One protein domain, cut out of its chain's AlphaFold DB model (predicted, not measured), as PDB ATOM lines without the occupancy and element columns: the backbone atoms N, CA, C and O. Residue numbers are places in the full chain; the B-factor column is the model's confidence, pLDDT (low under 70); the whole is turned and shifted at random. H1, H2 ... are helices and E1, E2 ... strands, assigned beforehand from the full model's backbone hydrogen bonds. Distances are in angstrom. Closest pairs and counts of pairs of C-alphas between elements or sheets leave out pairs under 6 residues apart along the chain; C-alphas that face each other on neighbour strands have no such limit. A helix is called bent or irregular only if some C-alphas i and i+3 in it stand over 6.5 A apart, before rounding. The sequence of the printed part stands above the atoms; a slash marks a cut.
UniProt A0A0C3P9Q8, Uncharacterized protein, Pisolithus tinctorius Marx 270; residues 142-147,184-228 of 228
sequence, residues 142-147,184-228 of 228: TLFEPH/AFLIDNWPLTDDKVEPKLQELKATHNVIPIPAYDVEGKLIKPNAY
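What this domain is: This is residues 142 to 147 and 184 to 228 of the 228 residues of an uncharacterized protein of Pisolithus tinctorius Marx 270 (UniProt A0A0C3P9Q8). This loose, flat piece has little regular structure: helix H1 leads straight into E2 of a tiny two-strand sheet, and beyond it residues 211 to 228 form a long tail that folds back on itself. The printed part has 51 residues, only 19 in named elements, E1, H1, E2 along the chain; the class is mixed and the sheet, E1 - E2, antiparallel. The radius of gyration of the C-alphas is 13.5 A, the spans 42 by 24 by 13 A.

Where its parts are: Find C-alpha 144 at (-22.950, -28.009, 30.593), where E1, residues 144 to 146, begins. H1, residues 195 to 207, runs 19.8 A from (-25.596, -49.078, 28.647); it is only just irregular, C-alphas 196 and 199 being 6.9 A apart. E2, residues 208 to 210, ends at (-18.515, -29.328, 29.177).

How they stand to each other: E1 and E2 are antiparallel at 147 degrees; look for N 209 and O 145, 2.7 A apart, within hydrogen-bond range. The closest C-alphas of E1 and H1, Pro 146 and Thr 207, are 5.7 A apart. In H1, 7 of 9 O i to N i+4 pairs are within range. A tight link joins H1 to E2. Residues 215 to 216 pair antiparallel with 222 to 223.

The domain as a whole: Residues 148 to 183 are not printed; C-alphas 147 and 184 are 19.3 A apart across the cut. Residues 193 to 200, of which 195 to 200 belong to H1, stand free. Only residue 220 has pLDDT under 70.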
ATOM      1  N   THR A 142     -22.416 -24.535  36.410       76.88
ATOM      2  CA  THR A 142     -23.022 -24.963  35.148       76.88
ATOM      3  C   THR A 142     -22.008 -25.836  34.419       76.88
ATOM      4  O   THR A 142     -21.144 -25.335  33.714       76.88
ATOM      5  N   LEU A 143     -22.084 -27.153  34.635       80.06
ATOM      6  CA  LEU A 143     -21.177 -28.123  34.011       80.06
ATOM      7  C   LEU A 143     -21.386 -28.230  32.494       80.06
ATOM      8  O   LEU A 143     -20.459 -28.615  31.793       80.06
ATOM      9  N   PHE A 144     -22.583 -27.900  32.003       88.12
ATOM     10  CA  PHE A 144     -22.950 -28.009  30.593       88.12
ATOM     11  C   PHE A 144     -23.478 -26.681  30.074       88.12
ATOM     12  O   PHE A 144     -24.462 -26.163  30.602       88.12
ATOM     13  N   GLU A 145     -22.864 -26.167  29.020       87.94
ATOM     14  CA  GLU A 145     -23.348 -24.998  28.295       87.94
ATOM     15  C   GLU A 145     -23.838 -25.436  26.917       87.94
ATOM     16  O   GLU A 145     -23.136 -26.205  26.262       87.94
ATOM     17  N   PRO A 146     -25.036 -25.022  26.468       90.31
ATOM     18  CA  PRO A 146     -25.514 -25.375  25.140       90.31
ATOM     19  C   PRO A 146     -24.501 -24.949  24.079       90.31
ATOM     20  O   PRO A 146     -23.903 -23.878  24.195       90.31
ATOM     21  N   HIS A 147     -24.348 -25.737  23.014       90.06
ATOM     22  CA  HIS A 147     -23.691 -25.224  21.819       90.06
ATOM     23  C   HIS A 147     -24.414 -23.937  21.427       90.06
ATOM     24  O   HIS A 147     -25.633 -23.936  21.238       90.06
ATOM     25  N   ALA A 184      -9.199 -35.260  28.658       71.25
ATOM     26  CA  ALA A 184      -9.704 -35.782  29.924       71.25
ATOM     27  C   ALA A 184     -11.114 -35.273  30.304       71.25
ATOM     28  O   ALA A 184     -11.825 -35.976  31.014       71.25
ATOM     29  N   PHE A 185     -11.533 -34.094  29.822       77.31
ATOM     30  CA  PHE A 185     -12.858 -33.518  30.112       77.31
ATOM     31  C   PHE A 185     -13.849 -33.628  28.956       77.31
ATOM     32  O   PHE A 185     -14.995 -33.198  29.100       77.31
ATOM     33  N   LEU A 186     -13.453 -34.252  27.842       84.69
ATOM     34  CA  LEU A 186     -14.390 -34.602  26.784       84.69
ATOM     35  C   LEU A 186     -15.418 -35.586  27.337       84.69
ATOM     36  O   LEU A 186     -15.066 -36.557  28.012       84.69
ATOM     37  N   ILE A 187     -16.684 -35.345  26.998       87.94
ATOM     38  CA  ILE A 187     -17.819 -36.210  27.348       87.94
ATOM     39  C   ILE A 187     -17.538 -37.674  26.961       87.94
ATOM     40  O   ILE A 187     -17.955 -38.589  27.664       87.94
ATOM     41  N   ASP A 188     -16.766 -37.892  25.895       86.69
ATOM     42  CA  ASP A 188     -16.384 -39.215  25.387       86.69
ATOM     43  C   ASP A 188     -15.578 -40.071  26.365       86.69
ATOM     44  O   ASP A 188     -15.633 -41.296  26.299       86.69
ATOM     45  N   ASN A 189     -14.840 -39.443  27.280       86.62
ATOM     46  CA  ASN A 189     -13.984 -40.148  28.231       86.62
ATOM     47  C   ASN A 189     -14.678 -40.406  29.575       86.62
ATOM     48  O   ASN A 189     -14.044 -40.866  30.529       86.62
ATOM     49  N   TRP A 190     -15.974 -40.102  29.682       88.06
ATOM     50  CA  TRP A 190     -16.710 -40.266  30.928       88.06
ATOM     51  C   TRP A 190     -17.035 -41.743  31.173       88.06
ATOM     52  O   TRP A 190     -17.543 -42.422  30.279       88.06
ATOM     53  N   PRO A 191     -16.776 -42.272  32.383       89.19
ATOM     54  CA  PRO A 191     -17.047 -43.670  32.679       89.19
ATOM     55  C   PRO A 191     -18.555 -43.939  32.646       89.19
ATOM     56  O   PRO A 191     -19.316 -43.408  33.457       89.19
ATOM     57  N   LEU A 192     -18.981 -44.801  31.724       92.38
ATOM     58  CA  LEU A 192     -20.349 -45.304  31.632       92.38
ATOM     59  C   LEU A 192     -20.436 -46.655  32.348       92.38
ATOM     60  O   LEU A 192     -19.727 -47.597  32.006       92.38
ATOM     61  N   THR A 193     -21.293 -46.750  33.365       91.06
ATOM     62  CA  THR A 193     -21.536 -48.001  34.108       91.06
ATOM     63  C   THR A 193     -22.809 -48.731  33.673       91.06
ATOM     64  O   THR A 193     -23.005 -49.876  34.073       91.06
ATOM     65  N   ASP A 194     -23.673 -48.086  32.885       94.06
ATOM     66  CA  ASP A 194     -24.959 -48.621  32.423       94.06
ATOM     67  C   ASP A 194     -25.178 -48.265  30.945       94.06
ATOM     68  O   ASP A 194     -25.231 -47.091  30.585       94.06
ATOM     69  N   ASP A 195     -25.367 -49.266  30.088       94.88
ATOM     70  CA  ASP A 195     -25.596 -49.078  28.647       94.88
ATOM     71  C   ASP A 195     -26.843 -48.220  28.357       94.88
ATOM     72  O   ASP A 195     -26.965 -47.580  27.314       94.88
ATOM     73  N   LYS A 196     -27.790 -48.136  29.301       94.06
ATOM     74  CA  LYS A 196     -29.011 -47.329  29.141       94.06
ATOM     75  C   LYS A 196     -28.758 -45.824  29.157       94.06
ATOM     76  O   LYS A 196     -29.633 -45.072  28.722       94.06
ATOM     77  N   VAL A 197     -27.626 -45.366  29.698       91.94
ATOM     78  CA  VAL A 197     -27.297 -43.929  29.755       91.94
ATOM     79  C   VAL A 197     -26.530 -43.441  28.527       91.94
ATOM     80  O   VAL A 197     -26.522 -42.238  28.274       91.94
ATOM     81  N   GLU A 198     -25.981 -44.350  27.721       94.62
ATOM     82  CA  GLU A 198     -25.271 -44.035  26.479       94.62
ATOM     83  C   GLU A 198     -26.057 -43.118  25.520       94.62
ATOM     84  O   GLU A 198     -25.513 -42.078  25.141       94.62
ATOM     85  N   PRO A 199     -27.340 -43.374  25.174       94.81
ATOM     86  CA  PRO A 199     -28.064 -42.506  24.241       94.81
ATOM     87  C   PRO A 199     -28.248 -41.079  24.775       94.81
ATOM     88  O   PRO A 199     -28.205 -40.122  24.006       94.81
ATOM     89  N   LYS A 200     -28.404 -40.922  26.096       92.88
ATOM     90  CA  LYS A 200     -28.505 -39.599  26.725       92.88
ATOM     91  C   LYS A 200     -27.167 -38.873  26.730       92.88
ATOM     92  O   LYS A 200     -27.142 -37.660  26.558       92.88
ATOM     93  N   LEU A 201     -26.064 -39.598  26.925       92.62
ATOM     94  CA  LEU A 201     -24.730 -39.012  26.852       92.62
ATOM     95  C   LEU A 201     -24.425 -38.530  25.426       92.62
ATOM     96  O   LEU A 201     -23.890 -37.438  25.262       92.62
ATOM     97  N   GLN A 202     -24.829 -39.293  24.404       93.75
ATOM     98  CA  GLN A 202     -24.701 -38.889  22.999       93.75
ATOM     99  C   GLN A 202     -25.548 -37.653  22.664       93.75
ATOM    100  O   GLN A 202     -25.070 -36.745  21.989       93.75
ATOM    101  N   GLU A 203     -26.781 -37.571  23.171       94.19
ATOM    102  CA  GLU A 203     -27.620 -36.373  23.030       94.19
ATOM    103  C   GLU A 203     -26.967 -35.152  23.692       94.19
ATOM    104  O   GLU A 203     -26.888 -34.078  23.095       94.19
ATOM    105  N   LEU A 204     -26.454 -35.324  24.913       92.62
ATOM    106  CA  LEU A 204     -25.768 -34.267  25.648       92.62
ATOM    107  C   LEU A 204     -24.520 -33.793  24.900       92.62
ATOM    108  O   LEU A 204     -24.331 -32.594  24.731       92.62
ATOM    109  N   LYS A 205     -23.729 -34.735  24.378       93.19
ATOM    110  CA  LYS A 205     -22.563 -34.466  23.535       93.19
ATOM    111  C   LYS A 205     -22.922 -33.678  22.280       93.19
ATOM    112  O   LYS A 205     -22.150 -32.828  21.864       93.19
ATOM    113  N   ALA A 206     -24.073 -33.945  21.669       93.31
ATOM    114  CA  ALA A 206     -24.516 -33.221  20.480       93.31
ATOM    115  C   ALA A 206     -25.023 -31.804  20.796       93.31
ATOM    116  O   ALA A 206     -25.030 -30.934  19.929       93.31
ATOM    117  N   THR A 207     -25.465 -31.554  22.028       92.69
ATOM    118  CA  THR A 207     -26.205 -30.335  22.383       92.69
ATOM    119  C   THR A 207     -25.448 -29.395  23.314       92.69
ATOM    120  O   THR A 207     -25.781 -28.213  23.336       92.69
ATOM    121  N   HIS A 208     -24.430 -29.871  24.035       92.31
ATOM    122  CA  HIS A 208     -23.725 -29.095  25.051       92.31
ATOM    123  C   HIS A 208     -22.203 -29.301  25.042       92.31
ATOM    124  O   HIS A 208     -21.703 -30.395  24.790       92.31
ATOM    125  N   ASN A 209     -21.494 -28.251  25.452       89.00
ATOM    126  CA  ASN A 209     -20.089 -28.247  25.837       89.00
ATOM    127  C   ASN A 209     -19.940 -28.493  27.345       89.00
ATOM    128  O   ASN A 209     -20.749 -28.008  28.139       89.00
ATOM    129  N   VAL A 210     -18.879 -29.193  27.756       88.44
ATOM    130  CA  VAL A 210     -18.515 -29.328  29.177       88.44
ATOM    131  C   VAL A 210     -17.685 -28.129  29.606       88.44
ATOM    132  O   VAL A 210     -16.637 -27.859  29.028       88.44
ATOM    133  N   ILE A 211     -18.112 -27.460  30.673       84.56
ATOM    134  CA  ILE A 211     -17.334 -26.414  31.332       84.56
ATOM    135  C   ILE A 211     -16.692 -27.031  32.577       84.56
ATOM    136  O   ILE A 211     -17.406 -27.316  33.542       84.56
ATOM    137  N   PRO A 212     -15.370 -27.256  32.616       81.69
ATOM    138  CA  PRO A 212     -14.708 -27.715  33.830       81.69
ATOM    139  C   PRO A 212     -14.808 -26.657  34.934       81.69
ATOM    140  O   PRO A 212     -14.854 -25.454  34.671       81.69
ATOM    141  N   ILE A 213     -14.847 -27.104  36.189       80.88
ATOM    142  CA  ILE A 213     -14.820 -26.183  37.327       80.88
ATOM    143  C   ILE A 213     -13.424 -25.551  37.362       80.88
ATOM    144  O   ILE A 213     -12.443 -26.293  37.446       80.88
ATOM    145  N   PRO A 214     -13.299 -24.214  37.325       79.56
ATOM    146  CA  PRO A 214     -12.000 -23.579  37.446       79.56
ATOM    147  C   PRO A 214     -11.421 -23.887  38.830       79.56
ATOM    148  O   PRO A 214     -11.976 -23.505  39.862       79.56
ATOM    149  N   ALA A 215     -10.303 -24.603  38.838       79.88
ATOM    150  CA  ALA A 215      -9.510 -24.881  40.024       79.88
ATOM    151  C   ALA A 215      -8.254 -24.010  39.986       79.88
ATOM    152  O   ALA A 215      -7.708 -23.765  38.917       79.88
ATOM    153  N   TYR A 216      -7.789 -23.540  41.139       83.38
ATOM    154  CA  TYR A 216      -6.582 -22.721  41.246       83.38
ATOM    155  C   TYR A 216      -5.635 -23.344  42.268       83.38
ATOM    156  O   TYR A 216      -6.088 -23.915  43.263       83.38
ATOM    157  N   ASP A 217      -4.333 -23.263  42.013       82.44
ATOM    158  CA  ASP A 217      -3.314 -23.779  42.917       82.44
ATOM    159  C   ASP A 217      -3.075 -22.830  44.096       82.44
ATOM    160  O   ASP A 217      -3.738 -21.804  44.273       82.44
ATOM    161  N   VAL A 218      -2.117 -23.195  44.948       72.19
ATOM    162  CA  VAL A 218      -1.759 -22.417  46.141       72.19
ATOM    163  C   VAL A 218      -1.152 -21.047  45.822       72.19
ATOM    164  O   VAL A 218      -1.033 -20.222  46.730       72.19
ATOM    165  N   GLU A 219      -0.769 -20.807  44.568       78.25
ATOM    166  CA  GLU A 219      -0.259 -19.534  44.053       78.25
ATOM    167  C   GLU A 219      -1.363 -18.733  43.341       78.25
ATOM    168  O   GLU A 219      -1.133 -17.605  42.910       78.25
ATOM    169  N   GLY A 220      -2.585 -19.278  43.263       68.62
ATOM    170  CA  GLY A 220      -3.711 -18.666  42.565       68.62
ATOM    171  C   GLY A 220      -3.638 -18.818  41.047       68.62
ATOM    172  O   GLY A 220      -4.373 -18.134  40.337       68.62
ATOM    173  N   LYS A 221      -2.773 -19.695  40.528       80.62
ATOM    174  CA  LYS A 221      -2.702 -19.999  39.099       80.62
ATOM    175  C   LYS A 221      -3.769 -21.031  38.748       80.62
ATOM    176  O   LYS A 221      -3.982 -21.982  39.494       80.62
ATOM    177  N   LEU A 222      -4.446 -20.842  37.615       79.62
ATOM    178  CA  LEU A 222      -5.453 -21.785  37.132       79.62
ATOM    179  C   LEU A 222      -4.809 -23.170  36.931       79.62
ATOM    180  O   LEU A 222      -3.886 -23.326  36.129       79.62
ATOM    181  N   ILE A 223      -5.298 -24.162  37.671       83.00
ATOM    182  CA  ILE A 223      -4.960 -25.570  37.498       83.00
ATOM    183  C   ILE A 223      -5.719 -26.054  36.273       83.00
ATOM    184  O   ILE A 223      -6.941 -25.920  36.179       83.00
ATOM    185  N   LYS A 224      -4.983 -26.638  35.331       82.94
ATOM    186  CA  LYS A 224      -5.596 -27.261  34.166       82.94
ATOM    187  C   LYS A 224      -6.493 -28.412  34.613       82.94
ATOM    188  O   LYS A 224      -6.106 -29.147  35.517       82.94
ATOM    189  N   PRO A 225      -7.640 -28.623  33.957       81.25
ATOM    190  CA  PRO A 225      -8.557 -29.679  34.345       81.25
ATOM    191  C   PRO A 225      -7.902 -31.060  34.522       81.25
ATOM    192  O   PRO A 225      -8.198 -31.762  35.480       81.25
ATOM    193  N   ASN A 226      -6.961 -31.445  33.651       80.06
ATOM    194  CA  ASN A 226      -6.232 -32.722  33.739       80.06
ATOM    195  C   ASN A 226      -5.288 -32.877  34.944       80.06
ATOM    196  O   ASN A 226      -4.753 -33.966  35.146       80.06
ATOM    197  N   ALA A 227      -5.029 -31.809  35.692       79.00
ATOM    198  CA  ALA A 227      -4.048 -31.782  36.767       79.00
ATOM    199  C   ALA A 227      -4.671 -31.866  38.171       79.00
ATOM    200  O   ALA A 227      -3.922 -31.794  39.150       79.00
ATOM    201  N   TYR A 228      -5.997 -32.021  38.286       73.81
ATOM    202  CA  TYR A 228      -6.688 -32.234  39.564       73.81
ATOM    203  C   TYR A 228      -7.441 -33.564  39.642       73.81
ATOM    204  O   TYR A 228      -7.890 -34.077  38.594       73.81
TER     205      TYR A 228